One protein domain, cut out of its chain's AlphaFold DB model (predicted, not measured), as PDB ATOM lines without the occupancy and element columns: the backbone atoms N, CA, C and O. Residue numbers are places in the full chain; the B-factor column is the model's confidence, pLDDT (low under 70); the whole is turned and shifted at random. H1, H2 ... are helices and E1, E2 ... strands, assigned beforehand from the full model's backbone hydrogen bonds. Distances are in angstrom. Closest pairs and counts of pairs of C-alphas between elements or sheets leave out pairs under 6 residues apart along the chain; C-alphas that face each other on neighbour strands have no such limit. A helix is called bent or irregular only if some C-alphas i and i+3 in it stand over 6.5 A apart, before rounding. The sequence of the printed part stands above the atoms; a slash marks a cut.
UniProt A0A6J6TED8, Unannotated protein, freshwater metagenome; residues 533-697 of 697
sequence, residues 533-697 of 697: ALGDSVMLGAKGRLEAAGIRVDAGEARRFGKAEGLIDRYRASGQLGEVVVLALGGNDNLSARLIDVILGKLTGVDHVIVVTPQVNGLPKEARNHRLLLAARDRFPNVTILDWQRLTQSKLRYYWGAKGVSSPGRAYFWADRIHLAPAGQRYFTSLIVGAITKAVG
ATOM      1  N   ALA A 533      99.372  97.212   7.941       96.69
ATOM      2  CA  ALA A 533     100.154  97.008   9.148       96.69
ATOM      3  C   ALA A 533     100.192  95.525   9.523       96.69
ATOM      4  O   ALA A 533      99.165  94.920   9.831       96.69
ATOM      5  N   LEU A 534     101.392  94.948   9.505       96.56
ATOM      6  CA  LEU A 534     101.690  93.582   9.911       96.56
ATOM      7  C   LEU A 534     102.344  93.595  11.295       96.56
ATOM      8  O   LEU A 534     103.403  94.202  11.464       96.56
ATOM      9  N   GLY A 535     101.769  92.900  12.281       92.00
ATOM     10  CA  GLY A 535     102.331  92.939  13.637       92.00
ATOM     11  C   GLY A 535     102.078  91.742  14.546       92.00
ATOM     12  O   GLY A 535     101.431  90.761  14.172       92.00
ATOM     13  N   ASP A 536     102.654  91.809  15.745       88.00
ATOM     14  CA  ASP A 536     102.528  90.799  16.801       88.00
ATOM     15  C   ASP A 536     101.497  91.197  17.883       88.00
ATOM     16  O   ASP A 536     100.602  92.010  17.618       88.00
ATOM     17  N   SER A 537     101.573  90.622  19.094       83.56
ATOM     18  CA  SER A 537     100.668  90.946  20.208       83.56
ATOM     19  C   SER A 537     100.685  92.418  20.613       83.56
ATOM     20  O   SER A 537      99.661  92.926  21.075       83.56
ATOM     21  N   VAL A 538     101.805  93.127  20.433       90.75
ATOM     22  CA  VAL A 538     101.898  94.548  20.785       90.75
ATOM     23  C   VAL A 538     100.986  95.355  19.865       90.75
ATOM     24  O   VAL A 538     100.138  96.115  20.339       90.75
ATOM     25  N   MET A 539     101.088  95.127  18.552       94.44
ATOM     26  CA  MET A 539     100.199  95.754  17.568       94.44
ATOM     27  C   MET A 539      98.756  95.265  17.715       94.44
ATOM     28  O   MET A 539      97.831  96.063  17.567       94.44
ATOM     29  N   LEU A 540      98.550  93.990  18.062       88.81
ATOM     30  CA  LEU A 540      97.220  93.434  18.314       88.81
ATOM     31  C   LEU A 540      96.490  94.204  19.425       88.81
ATOM     32  O   LEU A 540      95.309  94.513  19.277       88.81
ATOM     33  N   GLY A 541      97.204  94.610  20.481       81.19
ATOM     34  CA  GLY A 541      96.660  95.457  21.546       81.19
ATOM     35  C   GLY A 541      96.187  96.840  21.075       81.19
ATOM     36  O   GLY A 541      95.313  97.436  21.702       81.19
ATOM     37  N   ALA A 542      96.717  97.356  19.963       90.88
ATOM     38  CA  ALA A 542      96.311  98.627  19.355       90.88
ATOM     39  C   ALA A 542      95.434  98.464  18.098       90.88
ATOM     40  O   ALA A 542      95.037  99.475  17.512       90.88
ATOM     41  N   LYS A 543      95.097  97.226  17.701       90.00
ATOM     42  CA  LYS A 543      94.427  96.898  16.432       90.00
ATOM     43  C   LYS A 543      93.191  97.758  16.172       90.00
ATOM     44  O   LYS A 543      93.157  98.469  15.177       90.00
ATOM     45  N   GLY A 544      92.233  97.777  17.101       85.12
ATOM     46  CA  GLY A 544      90.983  98.522  16.907       85.12
ATOM     47  C   GLY A 544      91.181 100.032  16.718       85.12
ATOM     48  O   GLY A 544      90.420 100.664  15.995       85.12
ATOM     49  N   ARG A 545      92.232 100.624  17.310       93.62
ATOM     50  CA  ARG A 545      92.550 102.052  17.121       93.62
ATOM     51  C   ARG A 545      93.240 102.329  15.791       93.62
ATOM     52  O   ARG A 545      92.986 103.364  15.190       93.62
ATOM     53  N   LEU A 546      94.108 101.424  15.349       90.62
ATOM     54  CA  LEU A 546      94.757 101.510  14.041       90.62
ATOM     55  C   LEU A 546      93.731 101.328  12.908       90.62
ATOM     56  O   LEU A 546      93.740 102.095  11.951       90.62
ATOM     57  N   GLU A 547      92.792 100.390  13.054       92.19
ATOM     58  CA  GLU A 547      91.693 100.189  12.099       92.19
ATOM     59  C   GLU A 547      90.751 101.399  12.042       92.19
ATOM     60  O   GLU A 547      90.386 101.841  10.951       92.19
ATOM     61  N   ALA A 548      90.425 101.995  13.196       89.44
ATOM     62  CA  ALA A 548      89.660 103.244  13.261       89.44
ATOM     63  C   ALA A 548      90.389 104.433  12.606       89.44
ATOM     64  O   ALA A 548      89.738 105.353  12.121       89.44
ATOM     65  N   ALA A 549      91.724 104.402  12.548       90.31
ATOM     66  CA  ALA A 549      92.548 105.386  11.845       90.31
ATOM     67  C   ALA A 549      92.700 105.094  10.335       90.31
ATOM     68  O   ALA A 549      93.501 105.738   9.664       90.31
ATOM     69  N   GLY A 550      91.960 104.122   9.792       90.44
ATOM     70  CA  GLY A 550      91.964 103.806   8.362       90.44
ATOM     71  C   GLY A 550      93.070 102.847   7.910       90.44
ATOM     72  O   GLY A 550      93.220 102.637   6.710       90.44
ATOM     73  N   ILE A 551      93.807 102.227   8.835       92.38
ATOM     74  CA  ILE A 551      94.902 101.291   8.533       92.38
ATOM     75  C   ILE A 551      94.356  99.860   8.481       92.38
ATOM     76  O   ILE A 551      93.592  99.443   9.352       92.38
ATOM     77  N   ARG A 552      94.762  99.067   7.487       94.12
ATOM     78  CA  ARG A 552      94.475  97.626   7.464       94.12
ATOM     79  C   ARG A 552      95.439  96.920   8.413       94.12
ATOM     80  O   ARG A 552      96.637  96.938   8.166       94.12
ATOM     81  N   VAL A 553      94.937  96.267   9.459       94.44
ATOM     82  CA  VAL A 553      95.793  95.610  10.460       94.44
ATOM     83  C   VAL A 553      95.661  94.094  10.396       94.44
ATOM     84  O   VAL A 553      94.613  93.529  10.706       94.44
ATOM     85  N   ASP A 554      96.768  93.430  10.089       91.88
ATOM     86  CA  ASP A 554      96.936  91.998  10.279       91.88
ATOM     87  C   ASP A 554      97.960  91.775  11.403       91.88
ATOM     88  O   ASP A 554      99.174  91.836  11.198       91.88
ATOM     89  N   ALA A 555      97.463  91.524  12.616       88.12
ATOM     90  CA  ALA A 555      98.279  91.295  13.806       88.12
ATOM     91  C   ALA A 555      97.969  89.939  14.461       88.12
ATOM     92  O   ALA A 555      96.826  89.481  14.432       88.12
ATOM     93  N   GLY A 556      98.974  89.286  15.057       74.62
ATOM     94  CA  GLY A 556      98.812  87.976  15.702       74.62
ATOM     95  C   GLY A 556      99.615  87.811  16.991       74.62
ATOM     96  O   GLY A 556     100.766  88.216  17.064       74.62
ATOM     97  N   GLU A 557      99.030  87.152  17.989       70.94
ATOM     98  CA  GLU A 557      99.498  87.148  19.386       70.94
ATOM     99  C   GLU A 557     100.962  86.707  19.604       70.94
ATOM    100  O   GLU A 557     101.686  87.345  20.352       70.94
ATOM    101  N   ALA A 558     101.467  85.691  18.901       72.06
ATOM    102  CA  ALA A 558     102.898  85.334  18.938       72.06
ATOM    103  C   ALA A 558     103.500  85.300  17.533       72.06
ATOM    104  O   ALA A 558     104.229  84.374  17.155       72.06
ATOM    105  N   ARG A 559     103.128  86.282  16.704       79.69
ATOM    106  CA  ARG A 559     103.625  86.349  15.333       79.69
ATOM    107  C   ARG A 559     105.134  86.571  15.334       79.69
ATOM    108  O   ARG A 559     105.647  87.482  15.980       79.69
ATOM    109  N   ARG A 560     105.820  85.710  14.587       79.88
ATOM    110  CA  ARG A 560     107.262  85.764  14.354       79.88
ATOM    111  C   ARG A 560     107.587  86.573  13.105       79.88
ATOM    112  O   ARG A 560     106.809  86.567  12.153       79.88
ATOM    113  N   PHE A 561     108.754  87.201  13.077       81.31
ATOM    114  CA  PHE A 561     109.237  88.044  11.984       81.31
ATOM    115  C   PHE A 561     109.270  87.294  10.647       81.31
ATOM    116  O   PHE A 561     108.764  87.796   9.650       81.31
ATOM    117  N   GLY A 562     109.731  86.037  10.636       73.81
ATOM    118  CA  GLY A 562     109.747  85.211   9.420       73.81
ATOM    119  C   GLY A 562     108.360  84.895   8.842       73.81
ATOM    120  O   GLY A 562     108.238  84.576   7.667       73.81
ATOM    121  N   LYS A 563     107.274  85.029   9.621       81.25
ATOM    122  CA  LYS A 563     105.907  84.865   9.093       81.25
ATOM    123  C   LYS A 563     105.458  86.030   8.217       81.25
ATOM    124  O   LYS A 563     104.471  85.869   7.501       81.25
ATOM    125  N   ALA A 564     106.167  87.160   8.248       83.38
ATOM    126  CA  ALA A 564     105.904  88.272   7.347       83.38
ATOM    127  C   ALA A 564     106.056  87.861   5.877       83.38
ATOM    128  O   ALA A 564     105.302  88.354   5.053       83.38
ATOM    129  N   GLU A 565     106.936  86.908   5.556       84.12
ATOM    130  CA  GLU A 565     107.217  86.489   4.178       84.12
ATOM    131  C   GLU A 565     105.942  86.072   3.431       84.12
ATOM    132  O   GLU A 565     105.512  86.724   2.482       84.12
ATOM    133  N   GLY A 566     105.267  85.038   3.942       77.00
ATOM    134  CA  GLY A 566     104.028  84.534   3.355       77.00
ATOM    135  C   GLY A 566     102.828  85.466   3.550       77.00
ATOM    136  O   GLY A 566     101.789  85.267   2.926       77.00
ATOM    137  N   LEU A 567     102.915  86.469   4.427       83.56
ATOM    138  CA  LEU A 567     101.899  87.522   4.521       83.56
ATOM    139  C   LEU A 567     102.062  88.523   3.380       83.56
ATOM    140  O   LEU A 567     101.093  88.801   2.682       83.56
ATOM    141  N   ILE A 568     103.286  88.997   3.162       90.75
ATOM    142  CA  ILE A 568     103.635  89.932   2.094       90.75
ATOM    143  C   ILE A 568     103.281  89.326   0.735       90.75
ATOM    144  O   ILE A 568     102.599  89.976  -0.050       90.75
ATOM    145  N   ASP A 569     103.647  88.064   0.490       86.88
ATOM    146  CA  ASP A 569     103.325  87.386  -0.771       86.88
ATOM    147  C   ASP A 569     101.810  87.284  -1.002       86.88
ATOM    148  O   ASP A 569     101.326  87.566  -2.097       86.88
ATOM    149  N   ARG A 570     101.039  86.947   0.042       89.56
ATOM    150  CA  ARG A 570      99.572  86.866  -0.046       89.56
ATOM    151  C   ARG A 570      98.934  88.224  -0.324       89.56
ATOM    152  O   ARG A 570      98.080  88.310  -1.200       89.56
ATOM    153  N   TYR A 571      99.347  89.268   0.392       90.31
ATOM    154  CA  TYR A 571      98.810  90.617   0.202       90.31
ATOM    155  C   TYR A 571      99.242  91.236  -1.128       90.31
ATOM    156  O   TYR A 571      98.479  91.991  -1.725       90.31
ATOM    157  N   ARG A 572     100.430  90.892  -1.633       91.12
ATOM    158  CA  ARG A 572     100.858  91.266  -2.982       91.12
ATOM    159  C   ARG A 572     100.000  90.585  -4.041       91.12
ATOM    160  O   ARG A 572      99.489  91.267  -4.922       91.12
ATOM    161  N   ALA A 573      99.801  89.272  -3.933       88.31
ATOM    162  CA  ALA A 573      99.007  88.506  -4.892       88.31
ATOM    163  C   ALA A 573      97.538  88.961  -4.952       88.31
ATOM    164  O   ALA A 573      96.925  88.908  -6.012       88.31
ATOM    165  N   SER A 574      96.978  89.436  -3.836       88.12
ATOM    166  CA  SER A 574      95.612  89.969  -3.786       88.12
ATOM    167  C   SER A 574      95.494  91.460  -4.131       88.12
ATOM    168  O   SER A 574      94.394  92.003  -4.045       88.12
ATOM    169  N   GLY A 575      96.593  92.141  -4.487       86.56
ATOM    170  CA  GLY A 575      96.595  93.582  -4.778       86.56
ATOM    171  C   GLY A 575      96.324  94.468  -3.553       86.56
ATOM    172  O   GLY A 575      95.862  95.595  -3.680       86.56
ATOM    173  N   GLN A 576      96.572  93.956  -2.345       88.00
ATOM    174  CA  GLN A 576      96.217  94.585  -1.068       88.00
ATOM    175  C   GLN A 576      97.427  94.997  -0.213       88.00
ATOM    176  O   GLN A 576      97.236  95.403   0.936       88.00
ATOM    177  N   LEU A 577      98.653  94.883  -0.734       85.06
ATOM    178  CA  LEU A 577      99.878  95.230  -0.003       85.06
ATOM    179  C   LEU A 577      99.947  96.729   0.348       85.06
ATOM    180  O   LEU A 577     100.423  97.066   1.427       85.06
ATOM    181  N   GLY A 578      99.388  97.591  -0.507       84.31
ATOM    182  CA  GLY A 578      99.404  99.047  -0.335       84.31
ATOM    183  C   GLY A 578     100.760  99.687  -0.625       84.31
ATOM    184  O   GLY A 578     101.766  98.999  -0.774       84.31
ATOM    185  N   GLU A 579     100.760 101.017  -0.709       89.06
ATOM    186  CA  GLU A 579     101.952 101.856  -0.937       89.06
ATOM    187  C   GLU A 579     102.785 102.028   0.344       89.06
ATOM    188  O   GLU A 579     104.001 102.211   0.301       89.06
ATOM    189  N   VAL A 580     102.137 101.892   1.510       94.50
ATOM    190  CA  VAL A 580     102.783 101.959   2.824       94.50
ATOM    191  C   VAL A 580     102.558 100.668   3.601       94.50
ATOM    192  O   VAL A 580     101.415 100.291   3.884       94.50
ATOM    193  N   VAL A 581     103.654 100.026   4.009       97.00
ATOM    194  CA  VAL A 581     103.639  98.815   4.841       97.00
ATOM    195  C   VAL A 581     104.306  99.086   6.187       97.00
ATOM    196  O   VAL A 581     105.476  99.447   6.257       97.00
ATOM    197  N   VAL A 582     103.585  98.856   7.283       97.50
ATOM    198  CA  VAL A 582     104.109  98.912   8.651       97.50
ATOM    199  C   VAL A 582     104.432  97.502   9.132       97.50
ATOM    200  O   VAL A 582     103.567  96.631   9.127       97.50
ATOM    201  N   LEU A 583     105.654  97.275   9.606       97.06
ATOM    202  CA  LEU A 583     106.120  96.003  10.147       97.06
ATOM    203  C   LEU A 583     106.458  96.154  11.636       97.06
ATOM    204  O   LEU A 583     107.527  96.647  11.989       97.06
ATOM    205  N   ALA A 584     105.562  95.714  12.519       96.25
ATOM    206  CA  ALA A 584     105.762  95.703  13.972       96.25
ATOM    207  C   ALA A 584     105.926  94.270  14.490       96.25
ATOM    208  O   ALA A 584     105.031  93.705  15.121       96.25
ATOM    209  N   LEU A 585     107.069  93.668  14.160       89.81
ATOM    210  CA  LEU A 585     107.423  92.287  14.489       89.81
ATOM    211  C   LEU A 585     108.839  92.206  15.064       89.81
ATOM    212  O   LEU A 585     109.633  93.138  14.963       89.81
ATOM    213  N   GLY A 586     109.185  91.039  15.610       82.62
ATOM    214  CA  GLY A 586     110.539  90.725  16.080       82.62
ATOM    215  C   GLY A 586     110.686  90.686  17.599       82.62
ATOM    216  O   GLY A 586     111.756  90.325  18.089       82.62
ATOM    217  N   GLY A 587     109.624  90.975  18.361       77.75
ATOM    218  CA  GLY A 587     109.610  90.741  19.810       77.75
ATOM    219  C   GLY A 587     109.667  89.248  20.166       77.75
ATOM    220  O   GLY A 587     110.240  88.851  21.183       77.75
ATOM    221  N   ASN A 588     109.164  88.396  19.272       76.75
ATOM    222  CA  ASN A 588     109.051  86.950  19.467       76.75
ATOM    223  C   ASN A 588     110.241  86.140  18.915       76.75
ATOM    224  O   ASN A 588     110.227  84.914  19.003       76.75
ATOM    225  N   ASP A 589     111.284  86.790  18.384       76.56
ATOM    226  CA  ASP A 589     112.354  86.132  17.617       76.56
ATOM    227  C   ASP A 589     113.764  86.496  18.092       76.56
ATOM    228  O   ASP A 589     113.989  87.546  18.688       76.56
ATOM    229  N   ASN A 590     114.742  85.658  17.744       76.19
ATOM    230  CA  ASN A 590     116.148  86.054  17.663       76.19
ATOM    231  C   ASN A 590     116.462  86.385  16.200       76.19
ATOM    232  O   ASN A 590     116.744  85.483  15.413       76.19
ATOM    233  N   LEU A 591     116.403  87.664  15.820       78.81
ATOM    234  CA  LEU A 591     116.542  88.076  14.418       78.81
ATOM    235  C   LEU A 591     117.953  87.813  13.885       78.81
ATOM    236  O   LEU A 591     118.920  87.794  14.638       78.81
ATOM    237  N   SER A 592     118.101  87.633  12.581       81.94
ATOM    238  CA  SER A 592     119.398  87.633  11.901       81.94
ATOM    239  C   SER A 592     119.366  88.673  10.786       81.94
ATOM    240  O   SER A 592     118.291  88.969  10.265       81.94
ATOM    241  N   ALA A 593     120.530  89.220  10.416       80.50
ATOM    242  CA  ALA A 593     120.627  90.164   9.301       80.50
ATOM    243  C   ALA A 593     120.020  89.559   8.025       80.50
ATOM    244  O   ALA A 593     119.143  90.157   7.418       80.50
ATOM    245  N   ARG A 594     120.366  88.298   7.729       81.62
ATOM    246  CA  ARG A 594     119.827  87.546   6.591       81.62
ATOM    247  C   ARG A 594     118.300  87.458   6.590       81.62
ATOM    248  O   ARG A 594     117.692  87.658   5.548       81.62
ATOM    249  N   LEU A 595     117.677  87.137   7.727       78.06
ATOM    250  CA  LEU A 595     116.216  87.046   7.801       78.06
ATOM    251  C   LEU A 595     115.567  88.413   7.558       78.06
ATOM    252  O   LEU A 595     114.565  88.497   6.858       78.06
ATOM    253  N   ILE A 596     116.145  89.477   8.115       89.19
ATOM    254  CA  ILE A 596     115.672  90.845   7.880       89.19
ATOM    255  C   ILE A 596     115.759  91.186   6.390       89.19
ATOM    256  O   ILE A 596     114.780  91.665   5.827       89.19
ATOM    257  N   ASP A 597     116.875  90.855   5.744       88.31
ATOM    258  CA  ASP A 597     117.111  91.159   4.331       88.31
ATOM    259  C   ASP A 597     116.152  90.407   3.405       88.31
ATOM    260  O   ASP A 597     115.645  90.982   2.448       88.31
ATOM    261  N   VAL A 598     115.837  89.144   3.712       86.50
ATOM    262  CA  VAL A 598     114.845  88.359   2.956       86.50
ATOM    263  C   VAL A 598     113.456  89.001   3.032       86.50
ATOM    264  O   VAL A 598     112.781  89.152   2.013       86.50
ATOM    265  N   ILE A 599     113.025  89.401   4.231       90.75
ATOM    266  CA  ILE A 599     111.689  89.974   4.440       90.75
ATOM    267  C   ILE A 599     111.584  91.376   3.837       90.75
ATOM    268  O   ILE A 599     110.620  91.662   3.128       90.75
ATOM    269  N   LEU A 600     112.565  92.246   4.091       94.31
ATOM    270  CA  LEU A 600     112.565  93.610   3.560       94.31
ATOM    271  C   LEU A 600     112.815  93.628   2.050       94.31
ATOM    272  O   LEU A 600     112.179  94.404   1.345       94.31
ATOM    273  N   GLY A 601     113.626  92.707   1.524       91.62
ATOM    274  CA  GLY A 601     113.821  92.528   0.085       91.62
ATOM    275  C   GLY A 601     112.530  92.179  -0.650       91.62
ATOM    276  O   GLY A 601     112.303  92.658  -1.760       91.62
ATOM    277  N   LYS A 602     111.608  91.443  -0.016       91.06
ATOM    278  CA  LYS A 602     110.266  91.236  -0.578       91.06
ATOM    279  C   LYS A 602     109.424  92.498  -0.607       91.06
ATOM    280  O   LYS A 602     108.510  92.546  -1.415       91.06
ATOM    281  N   LEU A 603     109.713  93.511   0.198       92.69
ATOM    282  CA  LEU A 603     109.034  94.808   0.159       92.69
ATOM    283  C   LEU A 603     109.701  95.801  -0.807       92.69
ATOM    284  O   LEU A 603     109.309  96.964  -0.851       92.69
ATOM    285  N   THR A 604     110.660  95.357  -1.624       85.50
ATOM    286  CA  THR A 604     111.148  96.152  -2.759       85.50
ATOM    287  C   THR A 604     109.974  96.473  -3.692       85.50
ATOM    288  O   THR A 604     109.187  95.583  -4.025       85.50
ATOM    289  N   GLY A 605     109.830  97.745  -4.071       84.81
ATOM    290  CA  GLY A 605     108.692  98.248  -4.850       84.81
ATOM    291  C   GLY A 605     107.472  98.678  -4.024       84.81
ATOM    292  O   GLY A 605     106.467  99.053  -4.610       84.81
ATOM    293  N   VAL A 606     107.535  98.611  -2.689       92.50
ATOM    294  CA  VAL A 606     106.633  99.368  -1.804       92.50
ATOM    295  C   VAL A 606     107.266 100.735  -1.556       92.50
ATOM    296  O   VAL A 606     108.450 100.785  -1.205       92.50
ATOM    297  N   ASP A 607     106.499 101.812  -1.702       92.31
ATOM    298  CA  ASP A 607     107.015 103.185  -1.617       92.31
ATOM    299  C   ASP A 607     107.605 103.480  -0.237       92.31
ATOM    300  O   ASP A 607     108.727 103.980  -0.125       92.31
ATOM    301  N   HIS A 608     106.901 103.072   0.826       94.75
ATOM    302  CA  HIS A 608     107.369 103.264   2.195       94.75
ATOM    303  C   HIS A 608     107.157 102.042   3.086       94.75
ATOM    304  O   HIS A 608     106.048 101.537   3.267       94.75
ATOM    305  N   VAL A 609     108.234 101.608   3.736       96.62
ATOM    306  CA  VAL A 609     108.217 100.526   4.720       96.62
ATOM    307  C   VAL A 609     108.578 101.085   6.090       96.62
ATOM    308  O   VAL A 609     109.701 101.518   6.328       96.62
ATOM    309  N   ILE A 610     107.639 101.058   7.030       97.00
ATOM    310  CA  ILE A 610     107.853 101.539   8.398       97.00
ATOM    311  C   ILE A 610     108.114 100.340   9.302       97.00
ATOM    312  O   ILE A 610     107.206  99.572   9.609       97.00
ATOM    313  N   VAL A 611     109.345 100.179   9.774       97.25
ATOM    314  CA  VAL A 611     109.714  99.095  10.692       97.25
ATOM    315  C   VAL A 611     109.660  99.603  12.128       97.25
ATOM    316  O   VAL A 611     110.386 100.522  12.500       97.25
ATOM    317  N   VAL A 612     108.816  98.986  12.952       97.19
ATOM    318  CA  VAL A 612     108.654  99.328  14.368       97.19
ATOM    319  C   VAL A 612     109.523  98.399  15.212       97.19
ATOM    320  O   VAL A 612     109.313  97.188  15.233       97.19
ATOM    321  N   THR A 613     110.513  98.949  15.916       95.44
ATOM    322  CA  THR A 613     111.450  98.148  16.728       95.44
ATOM    323  C   THR A 613     110.745  97.514  17.939       95.44
ATOM    324  O   THR A 613     109.971  98.204  18.606       95.44
ATOM    325  N   PRO A 614     111.029  96.256  18.308       91.56
ATOM    326  CA  PRO A 614     110.358  95.610  19.432       91.56
ATOM    327  C   PRO A 614     110.826  96.152  20.793       91.56
ATOM    328  O   PRO A 614     112.007  96.421  20.990       91.56
ATOM    329  N   GLN A 615     109.897  96.236  21.747       88.44
ATOM    330  CA  GLN A 615     110.153  96.482  23.172       88.44
ATOM    331  C   GLN A 615     109.701  95.238  23.941       88.44
ATOM    332  O   GLN A 615     108.511  94.925  23.942       88.44
ATOM    333  N   VAL A 616     110.634  94.508  24.555       80.94
ATOM    334  CA  VAL A 616     110.368  93.219  25.216       80.94
ATOM    335  C   VAL A 616     110.935  93.175  26.636       80.94
ATOM    336  O   VAL A 616     111.377  92.125  27.104       80.94
ATOM    337  N   ASN A 617     110.882  94.311  27.338       78.38
ATOM    338  CA  ASN A 617     111.231  94.439  28.754       78.38
ATOM    339  C   ASN A 617     112.688  94.032  29.067       78.38
ATOM    340  O   ASN A 617     112.971  93.407  30.090       78.38
ATOM    341  N   GLY A 618     113.625  94.373  28.176       69.31
ATOM    342  CA  GLY A 618     115.061  94.204  28.410       69.31
ATOM    343  C   GLY A 618     115.573  92.767  28.283       69.31
ATOM    344  O   GLY A 618     116.641  92.447  28.809       69.31
ATOM    345  N   LEU A 619     114.846  91.878  27.592       68.44
ATOM    346  CA  LEU A 619     115.364  90.543  27.272       68.44
ATOM    347  C   LEU A 619     116.669  90.652  26.454       68.44
ATOM    348  O   LEU A 619     116.766  91.530  25.599       68.44
ATOM    349  N   PRO A 620     117.649  89.734  26.606       71.50
ATOM    350  CA  PRO A 620     118.941  89.822  25.904       71.50
ATOM    351  C   PRO A 620     118.835  89.954  24.374       71.50
ATOM    352  O   PRO A 620     119.680  90.572  23.729       71.50
ATOM    353  N   LYS A 621     117.768  89.395  23.789       72.81
ATOM    354  CA  LYS A 621     117.462  89.487  22.356       72.81
ATOM    355  C   LYS A 621     117.096  90.898  21.891       72.81
ATOM    356  O   LYS A 621     117.295  91.207  20.722       72.81
ATOM    357  N   GLU A 622     116.594  91.753  22.780       77.56
ATOM    358  CA  GLU A 622     116.086  93.088  22.455       77.56
ATOM    359  C   GLU A 622     117.174  93.979  21.860       77.56
ATOM    360  O   GLU A 622     117.031  94.439  20.733       77.56
ATOM    361  N   ALA A 623     118.301  94.144  22.562       79.12
ATOM    362  CA  ALA A 623     119.408  94.985  22.104       79.12
ATOM    363  C   ALA A 623     119.997  94.487  20.773       79.12
ATOM    364  O   ALA A 623     120.312  95.272  19.878       79.12
ATOM    365  N   ARG A 624     120.103  93.162  20.615       84.06
ATOM    366  CA  ARG A 624     120.583  92.542  19.376       84.06
ATOM    367  C   ARG A 624     119.620  92.788  18.215       84.06
ATOM    368  O   ARG A 624     120.066  93.207  17.149       84.06
ATOM    369  N   ASN A 625     118.326  92.540  18.409       88.44
ATOM    370  CA  ASN A 625     117.301  92.750  17.387       88.44
ATOM    371  C   ASN A 625     117.189  94.229  17.013       88.44
ATOM    372  O   ASN A 625     117.121  94.552  15.832       88.44
ATOM    373  N   HIS A 626     117.234  95.122  18.002       91.75
ATOM    374  CA  HIS A 626     117.221  96.568  17.805       91.75
ATOM    375  C   HIS A 626     118.381  97.024  16.920       91.75
ATOM    376  O   HIS A 626     118.146  97.660  15.898       91.75
ATOM    377  N   ARG A 627     119.615  96.603  17.233       91.50
ATOM    378  CA  ARG A 627     120.799  96.910  16.416       91.50
ATOM    379  C   ARG A 627     120.666  96.404  14.977       91.50
ATOM    380  O   ARG A 627     121.009  97.125  14.046       91.50
ATOM    381  N   LEU A 628     120.177  95.178  14.791       91.12
ATOM    382  CA  LEU A 628     120.013  94.581  13.462       91.12
ATOM    383  C   LEU A 628     118.940  95.293  12.622       91.12
ATOM    384  O   LEU A 628     119.138  95.482  11.426       91.12
ATOM    385  N   LEU A 629     117.827  95.702  13.238       93.44
ATOM    386  CA  LEU A 629     116.769  96.449  12.555       93.44
ATOM    387  C   LEU A 629     117.212  97.878  12.221       93.44
ATOM    388  O   LEU A 629     116.909  98.361  11.138       93.44
ATOM    389  N   LEU A 630     117.977  98.533  13.102       92.94
ATOM    390  CA  LEU A 630     118.557  99.846  12.811       92.94
ATOM    391  C   LEU A 630     119.511  99.793  11.614       92.94
ATOM    392  O   LEU A 630     119.392 100.627  10.724       92.94
ATOM    393  N   ALA A 631     120.384  98.784  11.547       90.94
ATOM    394  CA  ALA A 631     121.307  98.586  10.425       90.94
ATOM    395  C   ALA A 631     120.603  98.227   9.099       90.94
ATOM    396  O   ALA A 631     121.211  98.260   8.031       90.94
ATOM    397  N   ALA A 632     119.322  97.850   9.132       88.44
ATOM    398  CA  ALA A 632     118.572  97.545   7.919       88.44
ATOM    399  C   ALA A 632     118.266  98.796   7.082       88.44
ATOM    400  O   ALA A 632     118.213  98.695   5.861       88.44
ATOM    401  N   ARG A 633     118.130  99.973   7.711       87.62
ATOM    402  CA  ARG A 633     117.854 101.237   7.003       87.62
ATOM    403  C   ARG A 633     118.962 101.615   6.013       87.62
ATOM    404  O   ARG A 633     118.688 102.204   4.981       87.62
ATOM    405  N   ASP A 634     120.202 101.240   6.327       88.69
ATOM    406  CA  ASP A 634     121.369 101.570   5.507       88.69
ATOM    407  C   ASP A 634     121.415 100.686   4.242       88.69
ATOM    408  O   ASP A 634     122.121 100.990   3.287       88.69
ATOM    409  N   ARG A 635     120.640  99.591   4.228       90.06
ATOM    410  CA  ARG A 635     120.563  98.607   3.138       90.06
ATOM    411  C   ARG A 635     119.263  98.697   2.330       90.06
ATOM    412  O   ARG A 635     119.229  98.219   1.202       90.06
ATOM    413  N   PHE A 636     118.212  99.307   2.885       93.19
ATOM    414  CA  PHE A 636     116.899  99.456   2.251       93.19
ATOM    415  C   PHE A 636     116.433 100.923   2.311       93.19
ATOM    416  O   PHE A 636     115.933 101.357   3.349       93.19
ATOM    417  N   PRO A 637     116.563 101.698   1.218       88.75
ATOM    418  CA  PRO A 637     116.314 103.145   1.235       88.75
ATOM    419  C   PRO A 637     114.837 103.524   1.424       88.75
ATOM    420  O   PRO A 637     114.543 104.612   1.910       88.75
ATOM    421  N   ASN A 638     113.900 102.629   1.096       91.88
ATOM    422  CA  ASN A 638     112.465 102.804   1.342       91.88
ATOM    423  C   ASN A 638     112.047 102.448   2.786       91.88
ATOM    424  O   ASN A 638     110.864 102.514   3.120       91.88
ATOM    425  N   VAL A 639     112.995 102.063   3.655       94.94
ATOM    426  CA  VAL A 639     112.727 101.673   5.045       94.94
ATOM    427  C   VAL A 639     112.961 102.834   6.007       94.94
ATOM    428  O   VAL A 639     114.068 103.342   6.161       94.94
ATOM    429  N   THR A 640     111.921 103.184   6.759       94.81
ATOM    430  CA  THR A 640     111.995 104.097   7.902       94.81
ATOM    431  C   THR A 640     111.859 103.317   9.204       94.81
ATOM    432  O   THR A 640     110.924 102.536   9.381       94.81
ATOM    433  N   ILE A 641     112.767 103.549  10.155       95.62
ATOM    434  CA  ILE A 641     112.688 102.922  11.478       95.62
ATOM    435  C   ILE A 641     111.884 103.806  12.434       95.62
ATOM    436  O   ILE A 641     112.305 104.911  12.780       95.62
ATOM    437  N   LEU A 642     110.760 103.284  12.924       96.25
ATOM    438  CA  LEU A 642     110.057 103.819  14.085       96.25
ATOM    439  C   LEU A 642     110.624 103.153  15.346       96.25
ATOM    440  O   LEU A 642     110.256 102.029  15.699       96.25
ATOM    441  N   ASP A 643     111.539 103.850  16.022       94.69
ATOM    442  CA  ASP A 643     112.290 103.342  17.178       94.69
ATOM    443  C   ASP A 643     111.444 103.300  18.467       94.69
ATOM    444  O   ASP A 643     111.661 104.027  19.440       94.69
ATOM    445  N   TRP A 644     110.418 102.452  18.460       93.88
ATOM    446  CA  TRP A 644     109.524 102.209  19.587       93.88
ATOM    447  C   TRP A 644     110.262 101.749  20.852       93.88
ATOM    448  O   TRP A 644     109.858 102.122  21.955       93.88
ATOM    449  N   GLN A 645     111.368 101.009  20.716       90.81
ATOM    450  CA  GLN A 645     112.188 100.564  21.842       90.81
ATOM    451  C   GLN A 645     112.734 101.777  22.595       90.81
ATOM    452  O   GLN A 645     112.455 101.935  23.785       90.81
ATOM    453  N   ARG A 646     113.395 102.699  21.886       90.38
ATOM    454  CA  ARG A 646     113.943 103.929  22.465       90.38
ATOM    455  C   ARG A 646     112.855 104.877  22.963       90.38
ATOM    456  O   ARG A 646     112.953 105.388  24.079       90.38
ATOM    457  N   LEU A 647     111.801 105.090  22.170       90.56
ATOM    458  CA  LEU A 647     110.698 106.010  22.492       90.56
ATOM    459  C   LEU A 647     109.943 105.618  23.771       90.56
ATOM    460  O   LEU A 647     109.301 106.460  24.406       90.56
ATOM    461  N   THR A 648     110.027 104.349  24.174       87.62
ATOM    462  CA  THR A 648     109.316 103.829  25.341       87.62
ATOM    463  C   THR A 648     110.172 103.616  26.577       87.62
ATOM    464  O   THR A 648     109.592 103.410  27.642       87.62
ATOM    465  N   GLN A 649     111.502 103.753  26.513       85.25
ATOM    466  CA  GLN A 649     112.386 103.539  27.674       85.25
ATOM    467  C   GLN A 649     111.983 104.395  28.883       85.25
ATOM    468  O   GLN A 649     111.823 103.890  29.994       85.25
ATOM    469  N   SER A 650     111.715 105.687  28.667       82.44
ATOM    470  CA  SER A 650     111.252 106.595  29.727       82.44
ATOM    471  C   SER A 650     109.819 106.300  30.195       82.44
ATOM    472  O   SER A 650     109.394 106.777  31.249       82.44
ATOM    473  N   LYS A 651     109.067 105.503  29.433       82.12
ATOM    474  CA  LYS A 651     107.664 105.162  29.681       82.12
ATOM    475  C   LYS A 651     107.482 103.794  30.344       82.12
ATOM    476  O   LYS A 651     106.419 103.556  30.908       82.12
ATOM    477  N   LEU A 652     108.518 102.947  30.374       78.62
ATOM    478  CA  LEU A 652     108.511 101.629  31.034       78.62
ATOM    479  C   LEU A 652     108.201 101.691  32.536       78.62
ATOM    480  O   LEU A 652     107.761 100.701  33.115       78.62
ATOM    481  N   ARG A 653     108.402 102.853  33.173       74.44
ATOM    482  CA  ARG A 653     108.027 103.093  34.575       74.44
ATOM    483  C   ARG A 653     106.520 103.272  34.796       74.44
ATOM    484  O   ARG A 653     106.093 103.249  35.942       74.44
ATOM    485  N   TYR A 654     105.727 103.470  33.740       70.50
ATOM    486  CA  TYR A 654     104.277 103.660  33.830       70.50
ATOM    487  C   TYR A 654     103.542 102.391  33.383       70.50
ATOM    488  O   TYR A 654     103.232 102.235  32.197       70.50
ATOM    489  N   TYR A 655     103.262 101.485  34.323       70.19
ATOM    490  CA  TYR A 655     102.620 100.194  34.054       70.19
ATOM    491  C   TYR A 655     101.437  99.899  34.985       70.19
ATOM    492  O   TYR A 655     101.357 100.413  36.088       70.19
ATOM    493  N   TRP A 656     100.506  99.044  34.575       64.75
ATOM    494  CA  TRP A 656      99.344  98.675  35.395       64.75
ATOM    495  C   TRP A 656      99.576  97.357  36.168       64.75
ATOM    496  O   TRP A 656      99.728  96.322  35.523       64.75
ATOM    497  N   GLY A 657      99.566  97.338  37.520       57.81
ATOM    498  CA  GLY A 657      99.747  96.093  38.309       57.81
ATOM    499  C   GLY A 657      99.878  96.211  39.849       57.81
ATOM    500  O   GLY A 657     100.116  97.286  40.393       57.81
ATOM    501  N   ALA A 658      99.728  95.074  40.555       47.53
ATOM    502  CA  ALA A 658      99.243  94.943  41.946       47.53
ATOM    503  C   ALA A 658     100.126  95.423  43.126       47.53
ATOM    504  O   ALA A 658      99.645  95.388  44.254       47.53
ATOM    505  N   LYS A 659     101.371  95.888  42.943       46.69
ATOM    506  CA  LYS A 659     102.180  96.470  44.047       46.69
ATOM    507  C   LYS A 659     103.102  97.608  43.587       46.69
ATOM    508  O   LYS A 659     104.302  97.590  43.832       46.69
ATOM    509  N   GLY A 660     102.500  98.617  42.956       49.31
ATOM    510  CA  GLY A 660     103.131  99.903  42.647       49.31
ATOM    511  C   GLY A 660     103.666  99.978  41.219       49.31
ATOM    512  O   GLY A 660     104.615  99.284  40.874       49.31
ATOM    513  N   VAL A 661     103.038 100.783  40.360       51.38
ATOM    514  CA  VAL A 661     103.422 102.172  40.028       51.38
ATOM    515  C   VAL A 661     102.482 102.688  38.927       51.38
ATOM    516  O   VAL A 661     102.357 102.079  37.881       51.38
ATOM    517  N   SER A 662     101.936 103.891  39.133       55.50
ATOM    518  CA  SER A 662     101.144 104.751  38.231       55.50
ATOM    519  C   SER A 662      99.649 104.449  38.038       55.50
ATOM    520  O   SER A 662      99.213 103.329  37.797       55.50
ATOM    521  N   SER A 663      98.861 105.521  38.170       56.59
ATOM    522  CA  SER A 663      97.404 105.538  38.091       56.59
ATOM    523  C   SER A 663      96.881 105.003  36.751       56.59
ATOM    524  O   SER A 663      97.486 105.283  35.710       56.59
ATOM    525  N   PRO A 664      95.699 104.366  36.749       57.56
ATOM    526  CA  PRO A 664      95.020 103.836  35.574       57.56
ATOM    527  C   PRO A 664      95.112 104.632  34.266       57.56
ATOM    528  O   PRO A 664      95.347 104.073  33.197       57.56
ATOM    529  N   GLY A 665      94.957 105.955  34.346       60.28
ATOM    530  CA  GLY A 665      94.943 106.843  33.181       60.28
ATOM    531  C   GLY A 665      96.313 107.150  32.565       60.28
ATOM    532  O   GLY A 665      96.362 107.695  31.463       60.28
ATOM    533  N   ARG A 666      97.420 106.822  33.248       66.44
ATOM    534  CA  ARG A 666      98.798 107.141  32.822       66.44
ATOM    535  C   ARG A 666      99.644 105.914  32.476       66.44
ATOM    536  O   ARG A 666     100.758 106.096  31.994       66.44
ATOM    537  N   ALA A 667      99.142 104.698  32.690       79.81
ATOM    538  CA  ALA A 667      99.867 103.469  32.379       79.81
ATOM    539  C   ALA A 667      99.984 103.258  30.858       79.81
ATOM    540  O   ALA A 667      98.978 103.179  30.146       79.81
ATOM    541  N   TYR A 668     101.220 103.160  30.366       82.75
ATOM    542  CA  TYR A 668     101.517 102.851  28.965       82.75
ATOM    543  C   TYR A 668     101.564 101.344  28.724       82.75
ATOM    544  O   TYR A 668     101.146 100.880  27.665       82.75
ATOM    545  N   PHE A 669     101.991 100.575  29.722       81.81
ATOM    546  CA  PHE A 669     102.098  99.125  29.625       81.81
ATOM    547  C   PHE A 669     101.266  98.411  30.689       81.81
ATOM    548  O   PHE A 669     100.902  98.989  31.714       81.81
ATOM    549  N   TRP A 670     100.973  97.137  30.467       78.62
ATOM    550  CA  TRP A 670     100.571  96.234  31.543       78.62
ATOM    551  C   TRP A 670     101.786  95.859  32.406       78.62
ATOM    552  O   TRP A 670     102.915  96.257  32.117       78.62
ATOM    553  N   ALA A 671     101.565  95.120  33.497       76.81
ATOM    554  CA  ALA A 671     102.618  94.730  34.443       76.81
ATOM    555  C   ALA A 671     103.805  93.992  33.793       76.81
ATOM    556  O   ALA A 671     104.911  94.033  34.327       76.81
ATOM    557  N   ASP A 672     103.589  93.342  32.648       73.50
ATOM    558  CA  ASP A 672     104.632  92.669  31.871       73.50
ATOM    559  C   ASP A 672     105.608  93.623  31.162       73.50
ATOM    560  O   ASP A 672     106.675  93.181  30.741       73.50
ATOM    561  N   ARG A 673     105.270  94.918  31.064       80.38
ATOM    562  CA  ARG A 673     106.032  95.966  30.364       80.38
ATOM    563  C   ARG A 673     106.246  95.700  28.869       80.38
ATOM    564  O   ARG A 673     107.159  96.260  28.268       80.38
ATOM    565  N   ILE A 674     105.391  94.870  28.278       80.31
ATOM    566  CA  ILE A 674     105.400  94.515  26.855       80.31
ATOM    567  C   ILE A 674     104.066  94.917  26.231       80.31
ATOM    568  O   ILE A 674     104.031  95.663  25.253       80.31
ATOM    569  N   HIS A 675     102.951  94.472  26.817       86.81
ATOM    570  CA  HIS A 675     101.632  94.712  26.250       86.81
ATOM    571  C   HIS A 675     101.126  96.114  26.577       86.81
ATOM    572  O   HIS A 675     101.323  96.645  27.672       86.81
ATOM    573  N   LEU A 676     100.424  96.706  25.614       84.81
ATOM    574  CA  LEU A 676      99.959  98.085  25.696       84.81
ATOM    575  C   LEU A 676      98.730  98.207  26.606       84.81
ATOM    576  O   LEU A 676      97.683  97.612  26.332       84.81
ATOM    577  N   ALA A 677      98.829  99.051  27.630       83.69
ATOM    578  CA  ALA A 677      97.679  99.557  28.378       83.69
ATOM    579  C   ALA A 677      96.992 100.694  27.584       83.69
ATOM    580  O   ALA A 677      97.565 101.189  26.609       83.69
ATOM    581  N   PRO A 678      95.782 101.164  27.952       82.94
ATOM    582  CA  PRO A 678      95.018 102.101  27.119       82.94
ATOM    583  C   PRO A 678      95.756 103.388  26.700       82.94
ATOM    584  O   PRO A 678      95.559 103.859  25.580       82.94
ATOM    585  N   ALA A 679      96.621 103.959  27.553       85.62
ATOM    586  CA  ALA A 679      97.428 105.127  27.175       85.62
ATOM    587  C   ALA A 679      98.559 104.763  26.197       85.62
ATOM    588  O   ALA A 679      98.828 105.521  25.266       85.62
ATOM    589  N   GLY A 680      99.163 103.582  26.355       88.69
ATOM    590  CA  GLY A 680     100.156 103.057  25.422       88.69
ATOM    591  C   GLY A 680      99.558 102.707  24.070       88.69
ATOM    592  O   GLY A 680     100.177 102.998  23.058       88.69
ATOM    593  N   GLN A 681      98.327 102.189  24.031       90.12
ATOM    594  CA  GLN A 681      97.604 101.932  22.783       90.12
ATOM    595  C   GLN A 681      97.390 103.236  21.999       90.12
ATOM    596  O   GLN A 681      97.669 103.277  20.807       90.12
ATOM    597  N   ARG A 682      96.974 104.326  22.667       89.50
ATOM    598  CA  ARG A 682      96.850 105.652  22.028       89.50
ATOM    599  C   ARG A 682      98.187 106.164  21.496       89.50
ATOM    600  O   ARG A 682      98.247 106.627  20.363       89.50
ATOM    601  N   TYR A 683      99.243 106.062  22.299       93.50
ATOM    602  CA  TYR A 683     100.570 106.541  21.918       93.50
ATOM    603  C   TYR A 683     101.173 105.746  20.753       93.50
ATOM    604  O   TYR A 683     101.684 106.332  19.801       93.50
ATOM    605  N   PHE A 684     101.059 104.419  20.798       94.62
ATOM    606  CA  PHE A 684     101.496 103.525  19.729       94.62
ATOM    607  C   PHE A 684     100.771 103.843  18.417       94.62
ATOM    608  O   PHE A 684     101.418 104.046  17.392       94.62
ATOM    609  N   THR A 685      99.440 103.994  18.461       94.69
ATOM    610  CA  THR A 685      98.649 104.414  17.296       94.69
ATOM    611  C   THR A 685      99.084 105.785  16.778       94.69
ATOM    612  O   THR A 685      99.307 105.911  15.580       94.69
ATOM    613  N   SER A 686      99.264 106.795  17.640       93.19
ATOM    614  CA  SER A 686      99.653 108.141  17.187       93.19
ATOM    615  C   SER A 686     101.013 108.169  16.492       93.19
ATOM    616  O   SER A 686     101.189 108.903  15.527       93.19
ATOM    617  N   LEU A 687     101.964 107.352  16.954       95.19
ATOM    618  CA  LEU A 687     103.285 107.261  16.338       95.19
ATOM    619  C   LEU A 687     103.229 106.586  14.968       95.19
ATOM    620  O   LEU A 687     103.859 107.071  14.035       95.19
ATOM    621  N   ILE A 688     102.468 105.493  14.840       94.75
ATOM    622  CA  ILE A 688     102.304 104.804  13.556       94.75
ATOM    623  C   ILE A 688     101.570 105.698  12.557       94.75
ATOM    624  O   ILE A 688     102.037 105.847  11.435       94.75
ATOM    625  N   VAL A 689     100.466 106.328  12.965       93.38
ATOM    626  CA  VAL A 689      99.716 107.249  12.100       93.38
ATOM    627  C   VAL A 689     100.605 108.411  11.666       93.38
ATOM    628  O   VAL A 689     100.700 108.670  10.476       93.38
ATOM    629  N   GLY A 690     101.329 109.048  12.591       91.69
ATOM    630  CA  GLY A 690     102.248 110.135  12.249       91.69
ATOM    631  C   GLY A 690     103.379 109.703  11.309       91.69
ATOM    632  O   GLY A 690     103.734 110.450  10.400       91.69
ATOM    633  N   ALA A 691     103.917 108.492  11.484       92.38
ATOM    634  CA  ALA A 691     104.928 107.939  10.585       92.38
ATOM    635  C   ALA A 691     104.369 107.673   9.178       92.38
ATOM    636  O   ALA A 691     105.047 107.972   8.203       92.38
ATOM    637  N   ILE A 692     103.134 107.171   9.070       91.50
ATOM    638  CA  ILE A 692     102.442 106.990   7.785       91.50
ATOM    639  C   ILE A 692     102.163 108.348   7.134       91.50
ATOM    640  O   ILE A 692     102.462 108.526   5.961       91.50
ATOM    641  N   THR A 693     101.635 109.324   7.874       89.81
ATOM    642  CA  THR A 693     101.341 110.660   7.332       89.81
ATOM    643  C   THR A 693     102.598 111.338   6.796       89.81
ATOM    644  O   THR A 693     102.541 111.929   5.730       89.81
ATOM    645  N   LYS A 694     103.735 111.208   7.490       87.56
ATOM    646  CA  LYS A 694     105.030 111.731   7.026       87.56
ATOM    647  C   LYS A 694     105.601 110.972   5.821       87.56
ATOM    648  O   LYS A 694     106.466 111.489   5.132       87.56
ATOM    649  N   ALA A 695     105.197 109.721   5.629       84.06
ATOM    650  CA  ALA A 695     105.614 108.937   4.475       84.06
ATOM    651  C   ALA A 695     104.810 109.317   3.223       84.06
ATOM    652  O   ALA A 695     105.356 109.310   2.134       84.06
ATOM    653  N   VAL A 696     103.526 109.655   3.379       80.44
ATOM    654  CA  VAL A 696     102.610 109.939   2.258       80.44
ATOM    655  C   VAL A 696     102.529 111.431   1.902       80.44
ATOM    656  O   VAL A 696     102.143 111.765   0.785       80.44
ATOM    657  N   GLY A 697     102.836 112.327   2.845       64.81
ATOM    658  CA  GLY A 697     102.852 113.782   2.647       64.81
ATOM    659  C   GLY A 697     104.262 114.325   2.548       64.81
ATOM    660  O   GLY A 697     104.443 115.277   1.759       64.81
TER     661      GLY A 697
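What this domain is: This is residues 533 to 697 of the 697 residues of the protein "Unannotated protein" of freshwater metagenome (UniProt A0A6J6TED8). A twisted wall of five parallel strands stands in the middle, with helices over both of its faces: H1 and the long H6 over one, H2 over the other, where H3 runs side by side with H2. H4 meets an end of H3 and grazes the sheet, and the long link of residues 650 to 677 loops out at one end of the longest axis. The printed part has 165 residues, with six named helices and five named strands in the order E1 H1 E2 H2 E3 H3 E4 H4 E5 H5 H6; the class is mixed, helices and strands. The sheet's order is E2 E1 E3 E4 E5. The whole is compact, with a radius of gyration of the C-alphas of 15.4 A, and spans 48 by 34 by 27 A.

Where its parts are: Across the sheet, E2 is residues 552 to 555, E1 residues 533 to 535, E3 residues 580 to 584, E4 residues 608 to 612 and E5 residues 639 to 642. E3 measures 13.1 A from first to last C-alpha and E4 12.9 A. C-alpha 533, where E1 begins, is at (100.154, 97.008, 9.148). H6, residues 678 to 696, is 27.2 A long and ends with C-alpha 696 at (102.610, 109.939, 2.258). H1, residues 537 to 548, is 17.9 A long and irregular: C-alphas 541 and 544 are 7.9 A apart. H2, residues 561 to 573, is 19.7 A long, and its last C-alpha is at (99.007, 88.506, -4.892). H3 is residues 593 to 602, 14.4 A; H4 is residues 620 to 630, 16.5 A; H5 is residues 644 to 649, 8.7 A.

How they stand to each other: E2 and E5 are the edge strands. E1 pairs with E2 through N 535 and O 554, 3.0 A, and with E3 through N 534 and O 582, 2.8 A. E3 and E4 have N 583 and O 610 at 2.8 A, and E4 and E5 have N 611 and O 640 at 2.9 A, each within hydrogen-bond range. H6 is on the sheet at a height of 10.3 A, over E3 and E4, and runs along the strands, at 21 degrees to E4 on the local plane. H1, on the same face as H6, has a height of 7.9 A and lies over E2 and E1. H1 touches H6 with residues 541 to 546 alone, at a steep tilt of 67 degrees, the same way; the closest C-alphas are those of Ala 542 and Gln 681, 4.9 A. H2 is on the opposite face, at a height of 9.1 A, and is only just over E1, on which 3 of its C-alphas fall. E1, H1, E2, then E3, H3, E4, then E4, H4, E5 are strand-helix-strand units, two parallel neighbour strands with a helix between; E2, H2, E3 is a split one, with E1 between its strands. These four crossovers are right-handed. H3 touches H2 at a shallow tilt of 12 degrees, the same way, closest at the C-alphas of Glu 565 and Ile 599, 5.7 A. H3 and H4 touch only at their ends, and only just, with 3 pairs of C-alphas within 8 A, the closest being Ala 593 and Leu 628 at 6.1 A. H3 only grazes the sheet with residues 599 to 600, and H4 with residues 626 to 630. H5 is only just not on the sheet, with 4 pairs of C-alphas within 10 A, and H5 and H6 are near each other. Every O i to N i+4 pair is within hydrogen-bond range in H3, H5 and H6; the counts are 5 of 8 in H1, 7 of 9 in H2 and 6 of 7 in H4.

The domain as a whole: The two C-alphas farthest apart, those of Ala 573 and Lys 659, are 49.7 A apart. The sheet is twisted, its C-alphas lying up to 4.0 A off the best plane. The printed part has no cut and ends at the chain's last residue, Gly 697. The link from H5 to H6, 28 residues, is long; in it residues 655 to 656 pair with residues 669 to 670, parallel. The mean pLDDT of the printed part is 84.8, and it is under 70 at residues 618 to 619, 656 to 666 and 697.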